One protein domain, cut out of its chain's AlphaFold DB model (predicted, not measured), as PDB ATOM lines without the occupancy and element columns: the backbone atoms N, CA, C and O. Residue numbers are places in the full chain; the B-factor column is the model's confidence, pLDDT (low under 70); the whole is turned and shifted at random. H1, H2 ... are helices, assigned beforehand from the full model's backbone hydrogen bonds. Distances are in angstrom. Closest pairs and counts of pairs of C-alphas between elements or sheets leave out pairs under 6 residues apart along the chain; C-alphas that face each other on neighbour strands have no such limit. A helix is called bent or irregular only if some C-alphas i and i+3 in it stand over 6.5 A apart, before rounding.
ATOM      1  N   ASN A 133      89.819  27.614 334.593       75.12
ATOM      2  CA  ASN A 133      88.410  27.943 334.358       75.12
ATOM      3  C   ASN A 133      88.165  28.588 332.986       75.12
ATOM      4  O   ASN A 133      87.227  28.213 332.282       75.12
ATOM      5  N   GLU A 134      89.043  29.493 332.558       74.69
ATOM      6  CA  GLU A 134      88.975  30.182 331.265       74.69
ATOM      7  C   GLU A 134      89.105  29.204 330.099       74.69
ATOM      8  O   GLU A 134      88.486  29.384 329.053       74.69
ATOM      9  N   PHE A 135      89.894  28.145 330.280       73.62
ATOM     10  CA  PHE A 135      90.060  27.105 329.276       73.62
ATOM     11  C   PHE A 135      88.799  26.245 329.137       73.62
ATOM     12  O   PHE A 135      88.376  25.941 328.020       73.62
ATOM     13  N   ARG A 136      88.154  25.896 330.259       78.06
ATOM     14  CA  ARG A 136      86.856  25.202 330.246       78.06
ATOM     15  C   ARG A 136      85.803  26.044 329.531       78.06
ATOM     16  O   ARG A 136      85.143  25.545 328.624       78.06
ATOM     17  N   ALA A 137      85.708  27.326 329.894       78.25
ATOM     18  CA  ALA A 137      84.778  28.268 329.276       78.25
ATOM     19  C   ALA A 137      85.048  28.444 327.781       78.25
ATOM     20  O   ALA A 137      84.119  28.404 326.983       78.25
ATOM     21  N   PHE A 138      86.316  28.541 327.379       76.44
ATOM     22  CA  PHE A 138      86.698  28.612 325.972       76.44
ATOM     23  C   PHE A 138      86.198  27.406 325.165       76.44
ATOM     24  O   PHE A 138      85.658  27.580 324.074       76.44
ATOM     25  N   ILE A 139      86.361  26.187 325.692       76.31
ATOM     26  CA  ILE A 139      85.923  24.961 325.009       76.31
ATOM     27  C   ILE A 139      84.396  24.920 324.856       76.31
ATOM     28  O   ILE A 139      83.896  24.563 323.784       76.31
ATOM     29  N   VAL A 140      83.659  25.296 325.902       80.81
ATOM     30  CA  VAL A 140      82.190  25.343 325.870       80.81
ATOM     31  C   VAL A 140      81.710  26.427 324.902       80.81
ATOM     32  O   VAL A 140      80.947  26.124 323.990       80.81
ATOM     33  N   ASN A 141      82.227  27.654 325.014       81.69
ATOM     34  CA  ASN A 141      81.756  28.834 324.274       81.69
ATOM     35  C   ASN A 141      82.128  28.828 322.777       81.69
ATOM     36  O   ASN A 141      81.817  29.762 322.040       81.69
ATOM     37  N   ARG A 142      82.828  27.792 322.309       76.88
ATOM     38  CA  ARG A 142      83.202  27.598 320.901       76.88
ATOM     39  C   ARG A 142      82.605  26.321 320.302       76.88
ATOM     40  O   ARG A 142      83.145  25.821 319.315       76.88
ATOM     41  N   SER A 143      81.575  25.730 320.916       72.69
ATOM     42  CA  SER A 143      80.962  24.446 320.504       72.69
ATOM     43  C   SER A 143      81.963  23.301 320.345       72.69
ATOM     44  O   SER A 143      81.752  22.329 319.613       72.69
ATOM     45  N   SER A 144      83.108  23.412 321.005       73.31
ATOM     46  CA  SER A 144      84.250  22.561 320.709       73.31
ATOM     47  C   SER A 144      84.076  21.163 321.288       73.31
ATOM     48  O   SER A 144      84.609  20.204 320.740       73.31
ATOM     49  N   LEU A 145      83.257  21.036 322.334       76.94
ATOM     50  CA  LEU A 145      82.832  19.763 322.915       76.94
ATOM     51  C   LEU A 145      82.156  18.851 321.892       76.94
ATOM     52  O   LEU A 145      82.551  17.697 321.749       76.94
ATOM     53  N   ILE A 146      81.180  19.373 321.143       74.75
ATOM     54  CA  ILE A 146      80.442  18.585 320.145       74.75
ATOM     55  C   ILE A 146      81.373  18.148 319.015       74.75
ATOM     56  O   ILE A 146      81.305  17.006 318.561       74.75
ATOM     57  N   HIS A 147      82.269  19.032 318.574       70.69
ATOM     58  CA  HIS A 147      83.270  18.665 317.577       70.69
ATOM     59  C   HIS A 147      84.175  17.540 318.093       70.69
ATOM     60  O   HIS A 147      84.339  16.537 317.404       70.69
ATOM     61  N   LEU A 148      84.699  17.646 319.317       70.56
ATOM     62  CA  LEU A 148      85.534  16.606 319.926       70.56
ATOM     63  C   LEU A 148      84.797  15.263 320.047       70.56
ATOM     64  O   LEU A 148      85.416  14.219 319.839       70.56
ATOM     65  N   LEU A 149      83.493  15.283 320.349       73.62
ATOM     66  CA  LEU A 149      82.653  14.086 320.416       73.62
ATOM     67  C   LEU A 149      82.545  13.390 319.052       73.62
ATOM     68  O   LEU A 149      82.809  12.194 318.962       73.62
ATOM     69  N   LYS A 150      82.228  14.137 317.984       68.38
ATOM     70  CA  LYS A 150      82.085  13.584 316.621       68.38
ATOM     71  C   LYS A 150      83.345  12.873 316.123       68.38
ATOM     72  O   LYS A 150      83.250  11.937 315.338       68.38
ATOM     73  N   TYR A 151      84.518  13.300 316.584       63.69
ATOM     74  CA  TYR A 151      85.806  12.735 316.180       63.69
ATOM     75  C   TYR A 151      86.322  11.619 317.107       63.69
ATOM     76  O   TYR A 151      87.392  11.063 316.865       63.69
ATOM     77  N   ALA A 152      85.586  11.241 318.155       62.22
ATOM     78  CA  ALA A 152      85.978  10.168 319.069       62.22
ATOM     79  C   ALA A 152      85.680   8.770 318.481       62.22
ATOM     80  O   ALA A 152      84.761   8.078 318.908       62.22
ATOM     81  N   THR A 153      86.485   8.319 317.515       53.06
ATOM     82  CA  THR A 153      86.199   7.136 316.670       53.06
ATOM     83  C   THR A 153      86.584   5.764 317.248       53.06
ATOM     84  O   THR A 153      86.272   4.740 316.646       53.06
ATOM     85  N   SER A 154      87.270   5.681 318.399       56.34
ATOM     86  CA  SER A 154      87.687   4.388 318.986       56.34
ATOM     87  C   SER A 154      87.360   4.271 320.471       56.34
ATOM     88  O   SER A 154      87.557   5.220 321.225       56.34
ATOM     89  N   GLN A 155      86.919   3.089 320.914       55.44
ATOM     90  CA  GLN A 155      86.360   2.853 322.254       55.44
ATOM     91  C   GLN A 155      87.312   3.219 323.413       55.44
ATOM     92  O   GLN A 155      86.884   3.773 324.427       55.44
ATOM     93  N   SER A 156      88.621   2.990 323.257       56.09
ATOM     94  CA  SER A 156      89.628   3.346 324.270       56.09
ATOM     95  C   SER A 156      89.857   4.860 324.374       56.09
ATOM     96  O   SER A 156      89.966   5.391 325.481       56.09
ATOM     97  N   VAL A 157      89.871   5.569 323.242       60.16
ATOM     98  CA  VAL A 157      89.948   7.039 323.176       60.16
ATOM     99  C   VAL A 157      88.655   7.662 323.706       60.16
ATOM    100  O   VAL A 157      88.704   8.614 324.482       60.16
ATOM    101  N   CYS A 158      87.521   7.045 323.381       64.88
ATOM    102  CA  CYS A 158      86.189   7.423 323.829       64.88
ATOM    103  C   CYS A 158      86.089   7.488 325.360       64.88
ATOM    104  O   CYS A 158      85.630   8.484 325.910       64.88
ATOM    105  N   SER A 159      86.604   6.476 326.073       65.25
ATOM    106  CA  SER A 159      86.568   6.447 327.547       65.25
ATOM    107  C   SER A 159      87.323   7.612 328.206       65.25
ATOM    108  O   SER A 159      86.834   8.207 329.166       65.25
ATOM    109  N   LYS A 160      88.494   7.981 327.674       67.44
ATOM    110  CA  LYS A 160      89.329   9.064 328.215       67.44
ATOM    111  C   LYS A 160      88.798  10.444 327.844       67.44
ATOM    112  O   LYS A 160      88.799  11.334 328.689       67.44
ATOM    113  N   LEU A 161      88.323  10.613 326.610       69.94
ATOM    114  CA  LEU A 161      87.662  11.846 326.179       69.94
ATOM    115  C   LEU A 161      86.356  12.089 326.931       69.94
ATOM    116  O   LEU A 161      86.039  13.225 327.246       69.94
ATOM    117  N   ARG A 162      85.634  11.029 327.291       71.69
ATOM    118  CA  ARG A 162      84.428  11.124 328.113       71.69
ATOM    119  C   ARG A 162      84.724  11.657 329.511       71.69
ATOM    120  O   ARG A 162      84.068  12.593 329.944       71.69
ATOM    121  N   ILE A 163      85.757  11.139 330.180       72.19
ATOM    122  CA  ILE A 163      86.223  11.692 331.466       72.19
ATOM    123  C   ILE A 163      86.661  13.153 331.295       72.19
ATOM    124  O   ILE A 163      86.381  13.988 332.147       72.19
ATOM    125  N   PHE A 164      87.313  13.476 330.179       74.38
ATOM    126  CA  PHE A 164      87.693  14.844 329.840       74.38
ATOM    127  C   PHE A 164      86.470  15.772 329.672       74.38
ATOM    128  O   PHE A 164      86.452  16.843 330.273       74.38
ATOM    129  N   PHE A 165      85.426  15.361 328.945       78.94
ATOM    130  CA  PHE A 165      84.180  16.129 328.807       78.94
ATOM    131  C   PHE A 165      83.466  16.310 330.141       78.94
ATOM    132  O   PHE A 165      83.081  17.431 330.468       78.94
ATOM    133  N   ILE A 166      83.354  15.232 330.927       76.25
ATOM    134  CA  ILE A 166      82.797  15.290 332.280       76.25
ATOM    135  C   ILE A 166      83.586  16.311 333.089       76.25
ATOM    136  O   ILE A 166      82.981  17.218 333.619       76.25
ATOM    137  N   ASN A 167      84.916  16.272 333.098       75.31
ATOM    138  CA  ASN A 167      85.713  17.231 333.861       75.31
ATOM    139  C   ASN A 167      85.617  18.678 333.338       75.31
ATOM    140  O   ASN A 167      85.779  19.602 334.127       75.31
ATOM    141  N   ILE A 168      85.360  18.920 332.045       76.62
ATOM    142  CA  ILE A 168      85.088  20.283 331.541       76.62
ATOM    143  C   ILE A 168      83.767  20.807 332.095       76.62
ATOM    144  O   ILE A 168      83.705  21.964 332.513       76.62
ATOM    145  N   LEU A 169      82.734  19.967 332.122       79.75
ATOM    146  CA  LEU A 169      81.368  20.366 332.463       79.75
ATOM    147  C   LEU A 169      81.056  20.240 333.964       79.75
ATOM    148  O   LEU A 169      80.265  21.010 334.503       79.75
ATOM    149  N   ASP A 170      81.718  19.325 334.665       73.94
ATOM    150  CA  ASP A 170      81.541  19.053 336.088       73.94
ATOM    151  C   ASP A 170      82.248  20.133 336.904       73.94
ATOM    152  O   ASP A 170      83.455  20.099 337.164       73.94
ATOM    153  N   THR A 171      81.505  21.194 337.188       62.41
ATOM    154  CA  THR A 171      81.981  22.403 337.855       62.41
ATOM    155  C   THR A 171      81.321  22.533 339.227       62.41
ATOM    156  O   THR A 171      80.097  22.453 339.347       62.41
ATOM    157  N   SER A 172      82.124  22.782 340.264       56.75
ATOM    158  CA  SER A 172      81.646  23.420 341.496       56.75
ATOM    159  C   SER A 172      81.186  24.858 341.202       56.75
ATOM    160  O   SER A 172      81.509  25.417 340.152       56.75
ATOM    161  N   ASP A 173      80.405  25.422 342.120       56.06
ATOM    162  CA  ASP A 173      79.349  26.430 341.929       56.06
ATOM    163  C   ASP A 173      79.676  27.800 341.285       56.06
ATOM    164  O   ASP A 173      78.796  28.640 341.266       56.06
ATOM    165  N   ASP A 174      80.815  28.026 340.623       63.66
ATOM    166  CA  ASP A 174      81.127  29.347 340.027       63.66
ATOM    167  C   ASP A 174      81.456  29.322 338.527       63.66
ATOM    168  O   ASP A 174      81.181  30.272 337.797       63.66
ATOM    169  N   ILE A 175      82.024  28.232 338.012       70.38
ATOM    170  CA  ILE A 175      82.575  28.210 336.641       70.38
ATOM    171  C   ILE A 175      81.469  28.235 335.585       70.38
ATOM    172  O   ILE A 175      81.663  28.785 334.503       70.38
ATOM    173  N   HIS A 176      80.298  27.686 335.904       73.81
ATOM    174  CA  HIS A 176      79.138  27.712 335.019       73.81
ATOM    175  C   HIS A 176      78.732  29.147 334.624       73.81
ATOM    176  O   HIS A 176      78.241  29.369 333.517       73.81
ATOM    177  N   MET A 177      79.038  30.146 335.462       80.38
ATOM    178  CA  MET A 177      78.807  31.560 335.154       80.38
ATOM    179  C   MET A 177      79.636  32.067 333.965       80.38
ATOM    180  O   MET A 177      79.203  32.995 333.286       80.38
ATOM    181  N   LEU A 178      80.775  31.436 333.657       80.69
ATOM    182  CA  LEU A 178      81.657  31.811 332.540       80.69
ATOM    183  C   LEU A 178      81.181  31.292 331.174       80.69
ATOM    184  O   LEU A 178      81.743  31.664 330.140       80.69
ATOM    185  N   PHE A 179      80.193  30.398 331.147       85.75
ATOM    186  CA  PHE A 179      79.681  29.830 329.902       85.75
ATOM    187  C   PHE A 179      78.680  30.772 329.231       85.75
ATOM    188  O   PHE A 179      77.954  31.484 329.905       85.75
ATOM    189  N   ASP A 180      78.643  30.808 327.910       86.00
ATOM    190  CA  ASP A 180      77.711  31.645 327.160       86.00
ATOM    191  C   ASP A 180      76.368  30.918 326.989       86.00
ATOM    192  O   ASP A 180      76.334  29.767 326.548       86.00
ATOM    193  N   ASP A 181      75.269  31.571 327.375       84.31
ATOM    194  CA  ASP A 181      73.935  30.959 327.413       84.31
ATOM    195  C   ASP A 181      73.433  30.582 326.009       84.31
ATOM    196  O   ASP A 181      72.872  29.497 325.825       84.31
ATOM    197  N   ASP A 182      73.678  31.434 325.008       84.50
ATOM    198  CA  ASP A 182      73.271  31.181 323.624       84.50
ATOM    199  C   ASP A 182      74.048  29.995 323.049       84.50
ATOM    200  O   ASP A 182      73.486  29.122 322.374       84.50
ATOM    201  N   GLU A 183      75.339  29.913 323.363       86.44
ATOM    202  CA  GLU A 183      76.180  28.816 322.905       86.44
ATOM    203  C   GLU A 183      75.869  27.490 323.624       86.44
ATOM    204  O   GLU A 183      75.909  26.425 322.998       86.44
ATOM    205  N   LEU A 184      75.519  27.525 324.914       86.62
ATOM    206  CA  LEU A 184      75.015  26.356 325.643       86.62
ATOM    207  C   LEU A 184      73.710  25.847 325.017       86.62
ATOM    208  O   LEU A 184      73.606  24.667 324.678       86.62
ATOM    209  N   MET A 185      72.743  26.741 324.792       83.94
ATOM    210  CA  MET A 185      71.452  26.402 324.186       83.94
ATOM    211  C   MET A 185      71.607  25.830 322.777       83.94
ATOM    212  O   MET A 185      70.973  24.831 322.427       83.94
ATOM    213  N   LYS A 186      72.487  26.419 321.967       86.12
ATOM    214  CA  LYS A 186      72.818  25.904 320.637       86.12
ATOM    215  C   LYS A 186      73.388  24.487 320.703       86.12
ATOM    216  O   LYS A 186      72.964  23.630 319.929       86.12
ATOM    217  N   GLN A 187      74.313  24.219 321.623       87.25
ATOM    218  CA  GLN A 187      74.893  22.885 321.790       87.25
ATOM    219  C   GLN A 187      73.856  21.851 322.243       87.25
ATOM    220  O   GLN A 187      73.797  20.760 321.676       87.25
ATOM    221  N   ILE A 188      73.001  22.212 323.202       85.69
ATOM    222  CA  ILE A 188      71.886  21.380 323.674       85.69
ATOM    223  C   ILE A 188      70.955  21.010 322.512       85.69
ATOM    224  O   ILE A 188      70.641  19.834 322.320       85.69
ATOM    225  N   ARG A 189      70.568  21.989 321.684       83.00
ATOM    226  CA  ARG A 189      69.706  21.765 320.512       83.00
ATOM    227  C   ARG A 189      70.365  20.857 319.474       83.00
ATOM    228  O   ARG A 189      69.710  19.946 318.977       83.00
ATOM    229  N   ILE A 190      71.656  21.052 319.188       83.38
ATOM    230  CA  ILE A 190      72.408  20.187 318.262       83.38
ATOM    231  C   ILE A 190      72.436  18.741 318.768       83.38
ATOM    232  O   ILE A 190      72.170  17.823 317.995       83.38
ATOM    233  N   LEU A 191      72.760  18.525 320.048       81.88
ATOM    234  CA  LEU A 191      72.791  17.181 320.630       81.88
ATOM    235  C   LEU A 191      71.401  16.547 320.614       81.88
ATOM    236  O   LEU A 191      71.252  15.428 320.132       81.88
ATOM    237  N   SER A 192      70.367  17.275 321.043       78.31
ATOM    238  CA  SER A 192      69.001  16.746 321.043       78.31
ATOM    239  C   SER A 192      68.530  16.347 319.637       78.31
ATOM    240  O   SER A 192      68.003  15.242 319.474       78.31
ATOM    241  N   ALA A 193      68.798  17.181 318.622       77.25
ATOM    242  CA  ALA A 193      68.436  16.921 317.227       77.25
ATOM    243  C   ALA A 193      69.167  15.705 316.631       77.25
ATOM    244  O   ALA A 193      68.540  14.888 315.959       77.25
ATOM    245  N   ASN A 194      70.464  15.531 316.913       71.88
ATOM    246  CA  ASN A 194      71.232  14.370 316.431       71.88
ATOM    247  C   ASN A 194      70.713  13.035 317.001       71.88
ATOM    248  O   ASN A 194      70.895  11.987 316.382       71.88
ATOM    249  N   HIS A 195      70.059  13.079 318.163       67.19
ATOM    250  CA  HIS A 195      69.460  11.914 318.818       67.19
ATOM    251  C   HIS A 195      67.947  11.795 318.580       67.19
ATOM    252  O   HIS A 195      67.312  10.925 319.162       67.19
ATOM    253  N   ALA A 196      67.335  12.670 317.775       55.22
ATOM    254  CA  ALA A 196      65.920  12.559 317.405       55.22
ATOM    255  C   ALA A 196      65.678  11.547 316.266       55.22
ATOM    256  O   ALA A 196      64.542  11.159 316.024       55.22
ATOM    257  N   THR A 197      66.733  11.133 315.556       48.62
ATOM    258  CA  THR A 197      66.639  10.402 314.280       48.62
ATOM    259  C   THR A 197      67.327   9.039 314.274       48.62
ATOM    260  O   THR A 197      67.251   8.330 313.273       48.62
ATOM    261  N   THR A 198      68.021   8.660 315.347       44.31
ATOM    262  CA  THR A 198      68.890   7.479 315.363       44.31
ATOM    263  C   THR A 198      68.417   6.440 316.383       44.31
ATOM    264  O   THR A 198      68.356   6.713 317.573       44.31
ATOM    265  N   GLU A 199      68.159   5.205 315.930       47.84
ATOM    266  CA  GLU A 199      67.915   4.016 316.781       47.84
ATOM    267  C   GLU A 199      69.177   3.547 317.540       47.84
ATOM    268  O   GLU A 199      69.197   2.484 318.156       47.84
ATOM    269  N   THR A 200      70.272   4.307 317.460       50.50
ATOM    270  CA  THR A 200      71.547   3.941 318.076       50.50
ATOM    271  C   THR A 200      71.741   4.709 319.373       50.50
ATOM    272  O   THR A 200      71.788   5.937 319.391       50.50
ATOM    273  N   ASP A 201      71.886   3.953 320.460       56.66
ATOM    274  CA  ASP A 201      72.198   4.443 321.802       56.66
ATOM    275  C   ASP A 201      73.612   5.054 321.853       56.66
ATOM    276  O   ASP A 201      74.548   4.456 322.399       56.66
ATOM    277  N   ASP A 202      73.805   6.255 321.301       71.62
ATOM    278  CA  ASP A 202      75.002   7.055 321.575       71.62
ATOM    279  C   ASP A 202      74.928   7.605 323.006       71.62
ATOM    280  O   ASP A 202      74.625   8.771 323.271       71.62
ATOM    281  N   LEU A 203      75.224   6.708 323.950       77.44
ATOM    282  CA  LEU A 203      75.287   6.962 325.385       77.44
ATOM    283  C   LEU A 203      76.114   8.214 325.707       77.44
ATOM    284  O   LEU A 203      75.827   8.903 326.676       77.44
ATOM    285  N   ILE A 204      77.146   8.518 324.921       78.00
ATOM    286  CA  ILE A 204      78.073   9.611 325.225       78.00
ATOM    287  C   ILE A 204      77.462  10.955 324.851       78.00
ATOM    288  O   ILE A 204      77.570  11.900 325.634       78.00
ATOM    289  N   GLY A 205      76.795  11.039 323.700       80.50
ATOM    290  CA  GLY A 205      76.047  12.231 323.313       80.50
ATOM    291  C   GLY A 205      74.931  12.566 324.307       80.50
ATOM    292  O   GLY A 205      74.808  13.723 324.717       80.50
ATOM    293  N   ILE A 206      74.200  11.556 324.790       81.81
ATOM    294  CA  ILE A 206      73.139  11.747 325.794       81.81
ATOM    295  C   ILE A 206      73.726  12.177 327.151       81.81
ATOM    296  O   ILE A 206      73.194  13.075 327.798       81.81
ATOM    297  N   GLU A 207      74.853  11.610 327.586       83.56
ATOM    298  CA  GLU A 207      75.515  12.057 328.820       83.56
ATOM    299  C   GLU A 207      76.053  13.485 328.738       83.56
ATOM    300  O   GLU A 207      75.968  14.237 329.710       83.56
ATOM    301  N   LEU A 208      76.589  13.877 327.579       85.38
ATOM    302  CA  LEU A 208      77.018  15.252 327.340       85.38
ATOM    303  C   LEU A 208      75.822  16.213 327.408       85.38
ATOM    304  O   LEU A 208      75.924  17.280 328.012       85.38
ATOM    305  N   LEU A 209      74.685  15.807 326.837       86.50
ATOM    306  CA  LEU A 209      73.430  16.548 326.892       86.50
ATOM    307  C   LEU A 209      72.942  16.735 328.336       86.50
ATOM    308  O   LEU A 209      72.640  17.862 328.717       86.50
ATOM    309  N   VAL A 210      72.949  15.679 329.158       87.56
ATOM    310  CA  VAL A 210      72.625  15.760 330.597       87.56
ATOM    311  C   VAL A 210      73.512  16.776 331.313       87.56
ATOM    312  O   VAL A 210      73.016  17.628 332.044       87.56
ATOM    313  N   MET A 211      74.826  16.722 331.097       87.81
ATOM    314  CA  MET A 211      75.757  17.640 331.761       87.81
ATOM    315  C   MET A 211      75.509  19.105 331.368       87.81
ATOM    316  O   MET A 211      75.564  19.986 332.223       87.81
ATOM    317  N   LEU A 212      75.222  19.374 330.089       88.06
ATOM    318  CA  LEU A 212      74.907  20.722 329.604       88.06
ATOM    319  C   LEU A 212      73.557  21.230 330.130       88.06
ATOM    320  O   LEU A 212      73.441  22.412 330.455       88.06
ATOM    321  N   LEU A 213      72.562  20.344 330.255       87.19
ATOM    322  CA  LEU A 213      71.265  20.672 330.845       87.19
ATOM    323  C   LEU A 213      71.395  21.055 332.325       87.19
ATOM    324  O   LEU A 213      70.872  22.090 332.722       87.19
ATOM    325  N   ASP A 214      72.145  20.295 333.130       87.06
ATOM    326  CA  ASP A 214      72.398  20.650 334.540       87.06
ATOM    327  C   ASP A 214      73.015  22.053 334.666       87.06
ATOM    328  O   ASP A 214      72.580  22.859 335.486       87.06
ATOM    329  N   ILE A 215      73.984  22.376 333.806       86.38
ATOM    330  CA  ILE A 215      74.651  23.683 333.781       86.38
ATOM    331  C   ILE A 215      73.672  24.821 333.469       86.38
ATOM    332  O   ILE A 215      73.643  25.808 334.207       86.38
ATOM    333  N   ILE A 216      72.906  24.723 332.375       83.75
ATOM    334  CA  ILE A 216      72.035  25.829 331.943       83.75
ATOM    335  C   ILE A 216      70.891  26.049 332.943       83.75
ATOM    336  O   ILE A 216      70.580  27.193 333.273       83.75
ATOM    337  N   LEU A 217      70.330  24.964 333.492       82.19
ATOM    338  CA  LEU A 217      69.232  25.012 334.461       82.19
ATOM    339  C   LEU A 217      69.671  25.609 335.802       82.19
ATOM    340  O   LEU A 217      68.923  26.380 336.415       82.19
ATOM    341  N   LYS A 218      70.904  25.309 336.224       80.69
ATOM    342  CA  LYS A 218      71.532  25.912 337.402       80.69
ATOM    343  C   LYS A 218      71.759  27.409 337.235       80.69
ATOM    344  O   LYS A 218      71.530  28.174 338.168       80.69
ATOM    345  N   LYS A 219      72.226  27.810 336.053       79.62
ATOM    346  CA  LYS A 219      72.673  29.173 335.775       79.62
ATOM    347  C   LYS A 219      71.527  30.170 335.634       79.62
ATOM    348  O   LYS A 219      71.611  31.277 336.157       79.62
ATOM    349  N   ASN A 220      70.507  29.814 334.857       75.38
ATOM    350  CA  ASN A 220      69.559  30.787 334.330       75.38
ATOM    351  C   ASN A 220      68.119  30.362 334.642       75.38
ATOM    352  O   ASN A 220      67.566  29.465 334.005       75.38
ATOM    353  N   ALA A 221      67.516  31.023 335.636       76.62
ATOM    354  CA  ALA A 221      66.135  30.776 336.048       76.62
ATOM    355  C   ALA A 221      65.137  31.036 334.908       76.62
ATOM    356  O   ALA A 221      64.248  30.224 334.692       76.62
ATOM    357  N   THR A 222      65.345  32.086 334.110       73.81
ATOM    358  CA  THR A 222      64.480  32.427 332.969       73.81
ATOM    359  C   THR A 222      64.569  31.401 331.840       73.81
ATOM    360  O   THR A 222      63.559  31.053 331.241       73.81
ATOM    361  N   ILE A 223      65.762  30.875 331.531       73.88
ATOM    362  CA  ILE A 223      65.902  29.798 330.534       73.88
ATOM    363  C   ILE A 223      65.285  28.506 331.056       73.88
ATOM    364  O   ILE A 223      64.690  27.778 330.271       73.88
ATOM    365  N   ARG A 224      65.403  28.229 332.357       76.12
ATOM    366  CA  ARG A 224      64.704  27.120 333.008       76.12
ATOM    367  C   ARG A 224      63.190  27.260 332.850       76.12
ATOM    368  O   ARG A 224      62.576  26.334 332.339       76.12
ATOM    369  N   GLU A 225      62.619  28.413 333.183       69.38
ATOM    370  CA  GLU A 225      61.195  28.699 332.952       69.38
ATOM    371  C   GLU A 225      60.820  28.519 331.476       69.38
ATOM    372  O   GLU A 225      59.892  27.782 331.175       69.38
ATOM    373  N   ARG A 226      61.591  29.084 330.539       70.81
ATOM    374  CA  ARG A 226      61.336  28.948 329.096       70.81
ATOM    375  C   ARG A 226      61.407  27.497 328.607       70.81
ATOM    376  O   ARG A 226      60.579  27.073 327.814       70.81
ATOM    377  N   LEU A 227      62.405  26.730 329.048       71.56
ATOM    378  CA  LEU A 227      62.585  25.328 328.651       71.56
ATOM    379  C   LEU A 227      61.437  24.438 329.133       71.56
ATOM    380  O   LEU A 227      61.102  23.480 328.442       71.56
ATOM    381  N   PHE A 228      60.868  24.731 330.304       68.25
ATOM    382  CA  PHE A 228      59.797  23.924 330.887       68.25
ATOM    383  C   PHE A 228      58.395  24.407 330.497       68.25
ATOM    384  O   PHE A 228      57.537  23.569 330.247       68.25
ATOM    385  N   ASN A 229      58.182  25.720 330.375       65.00
ATOM    386  CA  ASN A 229      56.864  26.303 330.113       65.00
ATOM    387  C   ASN A 229      56.622  26.571 328.625       65.00
ATOM    388  O   ASN A 229      55.545  26.280 328.114       65.00
ATOM    389  N   ASP A 230      57.619  27.104 327.915       64.75
ATOM    390  CA  ASP A 230      57.446  27.537 326.521       64.75
ATOM    391  C   ASP A 230      57.864  26.448 325.514       64.75
ATOM    392  O   ASP A 230      57.425  26.452 324.363       64.75
ATOM    393  N   GLU A 231      58.713  25.502 325.929       70.88
ATOM    394  CA  GLU A 231      59.194  24.382 325.107       70.88
ATOM    395  C   GLU A 231      58.983  22.992 325.782       70.88
ATOM    396  O   GLU A 231      59.898  22.169 325.746       70.88
ATOM    397  N   PRO A 232      57.806  22.643 326.355       67.38
ATOM    398  CA  PRO A 232      57.614  21.377 327.091       67.38
ATOM    399  C   PRO A 232      57.914  20.134 326.237       67.38
ATOM    400  O   PRO A 232      58.527  19.166 326.699       67.38
ATOM    401  N   SER A 233      57.591  20.202 324.942       70.94
ATOM    402  CA  SER A 233      57.896  19.160 323.953       70.94
ATOM    403  C   SER A 233      59.390  18.823 323.865       70.94
ATOM    404  O   SER A 233      59.755  17.672 323.603       70.94
ATOM    405  N   PHE A 234      60.278  19.789 324.131       74.81
ATOM    406  CA  PHE A 234      61.715  19.546 324.187       74.81
ATOM    407  C   PHE A 234      62.053  18.585 325.329       74.81
ATOM    408  O   PHE A 234      62.746  17.597 325.091       74.81
ATOM    409  N   ILE A 235      61.531  18.814 326.534       71.81
ATOM    410  CA  ILE A 235      61.794  17.974 327.712       71.81
ATOM    411  C   ILE A 235      61.191  16.584 327.548       71.81
ATOM    412  O   ILE A 235      61.866  15.588 327.823       71.81
ATOM    413  N   ILE A 236      59.978  16.500 327.007       71.06
ATOM    414  CA  ILE A 236      59.322  15.224 326.708       71.06
ATOM    415  C   ILE A 236      60.157  14.404 325.722       71.06
ATOM    416  O   ILE A 236      60.398  13.219 325.945       71.06
ATOM    417  N   SER A 237      60.727  15.043 324.695       74.69
ATOM    418  CA  SER A 237      61.618  14.367 323.740       74.69
ATOM    419  C   SER A 237      62.908  13.811 324.370       74.69
ATOM    420  O   SER A 237      63.570  12.948 323.781       74.69
ATOM    421  N   LEU A 238      63.293  14.299 325.557       75.38
ATOM    422  CA  LEU A 238      64.452  13.808 326.304       75.38
ATOM    423  C   LEU A 238      64.120  12.601 327.177       75.38
ATOM    424  O   LEU A 238      65.003  11.770 327.380       75.38
ATOM    425  N   ILE A 239      62.880  12.468 327.655       75.19
ATOM    426  CA  ILE A 239      62.452  11.389 328.558       75.19
ATOM    427  C   ILE A 239      62.888   9.994 328.077       75.19
ATOM    428  O   ILE A 239      63.593   9.314 328.832       75.19
ATOM    429  N   PRO A 240      62.569   9.550 326.843       73.81
ATOM    430  CA  PRO A 240      62.972   8.223 326.380       73.81
ATOM    431  C   PRO A 240      64.499   8.075 326.292       73.81
ATOM    432  O   PRO A 240      65.035   7.016 326.614       73.81
ATOM    433  N   LYS A 241      65.223   9.148 325.941       76.00
ATOM    434  CA  LYS A 241      66.695   9.156 325.850       76.00
ATOM    435  C   LYS A 241      67.336   9.006 327.230       76.00
ATOM    436  O   LYS A 241      68.265   8.219 327.397       76.00
ATOM    437  N   ILE A 242      66.827   9.738 328.223       78.56
ATOM    438  CA  ILE A 242      67.307   9.655 329.605       78.56
ATOM    439  C   ILE A 242      66.985   8.284 330.200       78.56
ATOM    440  O   ILE A 242      67.867   7.670 330.803       78.56
ATOM    441  N   ARG A 243      65.778   7.753 329.959       75.62
ATOM    442  CA  ARG A 243      65.363   6.418 330.424       75.62
ATOM    443  C   ARG A 243      66.362   5.339 330.000       75.62
ATOM    444  O   ARG A 243      66.774   4.527 330.823       75.62
ATOM    445  N   THR A 244      66.832   5.386 328.755       73.75
ATOM    446  CA  THR A 244      67.829   4.438 328.239       73.75
ATOM    447  C   THR A 244      69.168   4.495 328.973       73.75
ATOM    448  O   THR A 244      69.832   3.466 329.106       73.75
ATOM    449  N   ILE A 245      69.601   5.668 329.447       78.94
ATOM    450  CA  ILE A 245      70.932   5.822 330.051       78.94
ATOM    451  C   ILE A 245      70.944   5.655 331.569       78.94
ATOM    452  O   ILE A 245      71.996   5.325 332.113       78.94
ATOM    453  N   VAL A 246      69.808   5.841 332.243       77.69
ATOM    454  CA  VAL A 246      69.678   5.757 333.710       77.69
ATOM    455  C   VAL A 246      70.217   4.430 334.260       77.69
ATOM    456  O   VAL A 246      70.982   4.435 335.225       77.69
ATOM    457  N   SER A 247      69.925   3.314 333.590       69.25
ATOM    458  CA  SER A 247      70.418   1.975 333.949       69.25
ATOM    459  C   SER A 247      71.760   1.598 333.299       69.25
ATOM    460  O   SER A 247      72.431   0.664 333.741       69.25
ATOM    461  N   LYS A 248      72.190   2.313 332.248       74.62
ATOM    462  CA  LYS A 248      73.400   1.986 331.463       74.62
ATOM    463  C   LYS A 248      74.628   2.810 331.851       74.62
ATOM    464  O   LYS A 248      75.760   2.386 331.584       74.62
ATOM    465  N   THR A 249      74.442   3.996 332.432       76.25
ATOM    466  CA  THR A 249      75.564   4.852 332.818       76.25
ATOM    467  C   THR A 249      76.338   4.238 333.981       76.25
ATOM    468  O   THR A 249      75.783   3.790 334.977       76.25
ATOM    469  N   LYS A 250      77.668   4.215 333.855       73.81
ATOM    470  CA  LYS A 250      78.574   3.752 334.920       73.81
ATOM    471  C   LYS A 250      79.120   4.909 335.757       73.81
ATOM    472  O   LYS A 250      79.829   4.676 336.737       73.81
ATOM    473  N   HIS A 251      78.830   6.148 335.360       75.31
ATOM    474  CA  HIS A 251      79.410   7.347 335.951       75.31
ATOM    475  C   HIS A 251      78.461   7.933 336.983       75.31
ATOM    476  O   HIS A 251      77.420   8.482 336.634       75.31
ATOM    477  N   ARG A 252      78.862   7.884 338.256       76.75
ATOM    478  CA  ARG A 252      78.062   8.443 339.352       76.75
ATOM    479  C   ARG A 252      77.706   9.913 339.115       76.75
ATOM    480  O   ARG A 252      76.564  10.281 339.313       76.75
ATOM    481  N   ILE A 253      78.651  10.725 338.629       81.44
ATOM    482  CA  ILE A 253      78.432  12.159 338.361       81.44
ATOM    483  C   ILE A 253      77.252  12.377 337.407       81.44
ATOM    484  O   ILE A 253      76.390  13.198 337.696       81.44
ATOM    485  N   ILE A 254      77.190  11.620 336.307       83.00
ATOM    486  CA  ILE A 254      76.092  11.697 335.334       83.00
ATOM    487  C   ILE A 254      74.768  11.360 336.009       83.00
ATOM    488  O   ILE A 254      73.798  12.096 335.854       83.00
ATOM    489  N   PHE A 255      74.738  10.274 336.779       81.50
ATOM    490  CA  PHE A 255      73.541   9.859 337.496       81.50
ATOM    491  C   PHE A 255      73.052  10.938 338.479       81.50
ATOM    492  O   PHE A 255      71.875  11.288 338.462       81.50
ATOM    493  N   GLU A 256      73.957  11.559 339.247       80.25
ATOM    494  CA  GLU A 256      73.612  12.690 340.123       80.25
ATOM    495  C   GLU A 256      73.078  13.900 339.335       80.25
ATOM    496  O   GLU A 256      72.196  14.610 339.814       80.25
ATOM    497  N   LYS A 257      73.581  14.156 338.118       86.19
ATOM    498  CA  LYS A 257      73.062  15.244 337.269       86.19
ATOM    499  C   LYS A 257      71.661  14.941 336.752       86.19
ATOM    500  O   LYS A 257      70.818  15.830 336.782       86.19
ATOM    501  N   ILE A 258      71.392  13.698 336.341       84.25
ATOM    502  CA  ILE A 258      70.037  13.255 335.979       84.25
ATOM    503  C   ILE A 258      69.097  13.498 337.162       84.25
ATOM    504  O   ILE A 258      68.081  14.167 336.994       84.25
ATOM    505  N   LYS A 259      69.472  13.059 338.372       80.19
ATOM    506  CA  LYS A 259      68.687  13.331 339.585       80.19
ATOM    507  C   LYS A 259      68.410  14.823 339.769       80.19
ATOM    508  O   LYS A 259      67.267  15.201 339.973       80.19
ATOM    509  N   LYS A 260      69.425  15.689 339.671       78.81
ATOM    510  CA  LYS A 260      69.248  17.144 339.845       78.81
ATOM    511  C   LYS A 260      68.311  17.760 338.810       78.81
ATOM    512  O   LYS A 260      67.470  18.573 339.176       78.81
ATOM    513  N   ILE A 261      68.424  17.354 337.546       78.88
ATOM    514  CA  ILE A 261      67.547  17.834 336.472       78.88
ATOM    515  C   ILE A 261      66.096  17.520 336.783       78.88
ATOM    516  O   ILE A 261      65.273  18.432 336.818       78.88
ATOM    517  N   TYR A 262      65.810  16.252 337.057       72.88
ATOM    518  CA  TYR A 262      64.440  15.801 337.230       72.88
ATOM    519  C   TYR A 262      63.875  16.142 338.606       72.88
ATOM    520  O   TYR A 262      62.701  16.453 338.693       72.88
ATOM    521  N   PHE A 263      64.674  16.158 339.672       67.81
ATOM    522  CA  PHE A 263      64.158  16.352 341.032       67.81
ATOM    523  C   PHE A 263      64.289  17.788 341.523       67.81
ATOM    524  O   PHE A 263      63.368  18.308 342.133       67.81
ATOM    525  N   PHE A 264      65.404  18.460 341.246       69.56
ATOM    526  CA  PHE A 264      65.632  19.798 341.786       69.56
ATOM    527  C   PHE A 264      65.131  20.893 340.843       69.56
ATOM    528  O   PHE A 264      64.455  21.822 341.274       69.56
ATOM    529  N   TYR A 265      65.438  20.795 339.547       69.69
ATOM    530  CA  TYR A 265      65.038  21.835 338.595       69.69
ATOM    531  C   TYR A 265      63.604  21.661 338.096       69.69
ATOM    532  O   TYR A 265      62.915  22.664 337.934       69.69
ATOM    533  N   LEU A 266      63.159  20.423 337.879       67.06
ATOM    534  CA  LEU A 266      61.813  20.113 337.398       67.06
ATOM    535  C   LEU A 266      60.771  20.104 338.528       67.06
ATOM    536  O   LEU A 266      59.874  20.940 338.500       67.06
ATOM    537  N   LEU A 267      60.910  19.246 339.551       61.34
ATOM    538  CA  LEU A 267      59.937  19.205 340.666       61.34
ATOM    539  C   LEU A 267      60.008  20.440 341.573       61.34
ATOM    540  O   LEU A 267      58.985  20.939 342.021       61.34
ATOM    541  N   GLY A 268      61.217  20.931 341.862       55.00
ATOM    542  CA  GLY A 268      61.423  22.006 342.838       55.00
ATOM    543  C   GLY A 268      61.023  23.411 342.369       55.00
ATOM    544  O   GLY A 268      60.980  24.323 343.191       55.00
ATOM    545  N   THR A 269      60.752  23.613 341.072       54.75
ATOM    546  CA  THR A 269      60.462  24.950 340.512       54.75
ATOM    547  C   THR A 269      58.975  25.166 340.199       54.75
ATOM    548  O   THR A 269      58.547  26.316 340.151       54.75
ATOM    549  N   PHE A 270      58.170  24.107 340.035       53.38
ATOM    550  CA  PHE A 270      56.763  24.227 339.637       53.38
ATOM    551  C   PHE A 270      55.858  23.284 340.439       53.38
ATOM    552  O   PHE A 270      56.192  22.107 340.585       53.38
ATOM    553  N   PRO A 271      54.691  23.751 340.922       51.47
ATOM    554  CA  PRO A 271      53.626  22.851 341.341       51.47
ATOM    555  C   PRO A 271      53.243  21.975 340.148       51.47
ATOM    556  O   PRO A 271      52.931  22.478 339.073       51.47
ATOM    557  N   PHE A 272      53.282  20.657 340.330       50.53
ATOM    558  CA  PHE A 272      53.077  19.673 339.260       50.53
ATOM    559  C   PHE A 272      51.736  19.815 338.522       50.53
ATOM    560  O   PHE A 272      51.607  19.399 337.376       50.53
ATOM    561  N   HIS A 273      50.763  20.455 339.166       50.16
ATOM    562  CA  HIS A 273      49.427  20.720 338.639       50.16
ATOM    563  C   HIS A 273      49.335  21.963 337.737       50.16
ATOM    564  O   HIS A 273      48.296  22.167 337.118       50.16
TER     565      HIS A 273
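This is residues 133 to 273 of the 417 residues of an uncharacterized protein of Thelohanellus kitauei (UniProt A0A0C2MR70). One long helix, H6, runs through the core, and the other helices are arranged round it: H5 folds against it as a hairpin, H3 runs beside part of it, and H9 crosses it. H8 packs with residues 241 to 245 on its first residues, 203 to 207, while H4 and H7 meet it near its last ones. The printed part has 141 residues with nine named helices, H1 to H9 in order, and no named strand; its class is all helix. It is compact, with a radius of gyration of the C-alphas of 14.4 A and spans of 46 by 36 by 26 A.

H1 is residues 133 to 140, beginning at C-alpha 133 (88.410, 27.943, 334.358), and H2 is 144 to 150. H3, residues 155 to 169, is 20.9 A long; H4 is residues 175 to 178. H5 is residues 181 to 194, 20.1 A. H6, residues 203 to 219, is 24.7 A long and begins at C-alpha 203 (75.287, 6.962, 325.385). H7 is residues 221 to 230. H8, residues 232 to 246, 20.8 A, is only just irregular: C-alphas 237 and 240 are 6.8 A apart. H9, residues 252 to 267, 21.1 A, ends at C-alpha 267 (59.937, 19.205, 340.666).

H6 is the hub, touching six helices. H3 touches it at a shallow tilt of 3 degrees, the same way; the closest C-alphas, of Leu 169 and Met 211, are 6.3 A apart. H5 and H6 form a helical hairpin, at 27 degrees, opposite ways, closest at Ile 188 and Leu 209, 6.0 A between C-alphas. H9 touches H6 at a steep tilt of 48 degrees, closest at the C-alphas of Asp 214 and Ile 261, 5.9 A. H8 touches H6 at a steep tilt of 51 degrees, closest at the C-alphas of Leu 203 and Ile 245, 6.5 A. H6 and H7 touch only at the corner. H1 touches H4, with the C-alphas of Ala 137 and Leu 178 5.7 A apart. H2 touches no helix, but is near H1, H3, H5 and H6. Every O i to N i+4 pair is within hydrogen-bond range in H1, H2, H5, H6 and H7; the counts are 10 of 11 in H3, 8 of 11 in H8 and 9 of 12 in H9, and H4 is too short for such a pair.

The two C-alphas farthest apart, of Ser 156 and His 273, are 46.1 A apart. The printed part has no cut, and no link is long. The mean pLDDT of the printed part is 73.2; 40 residues are under 70, among them 150 to 161, 195 to 201 and 263 to 273.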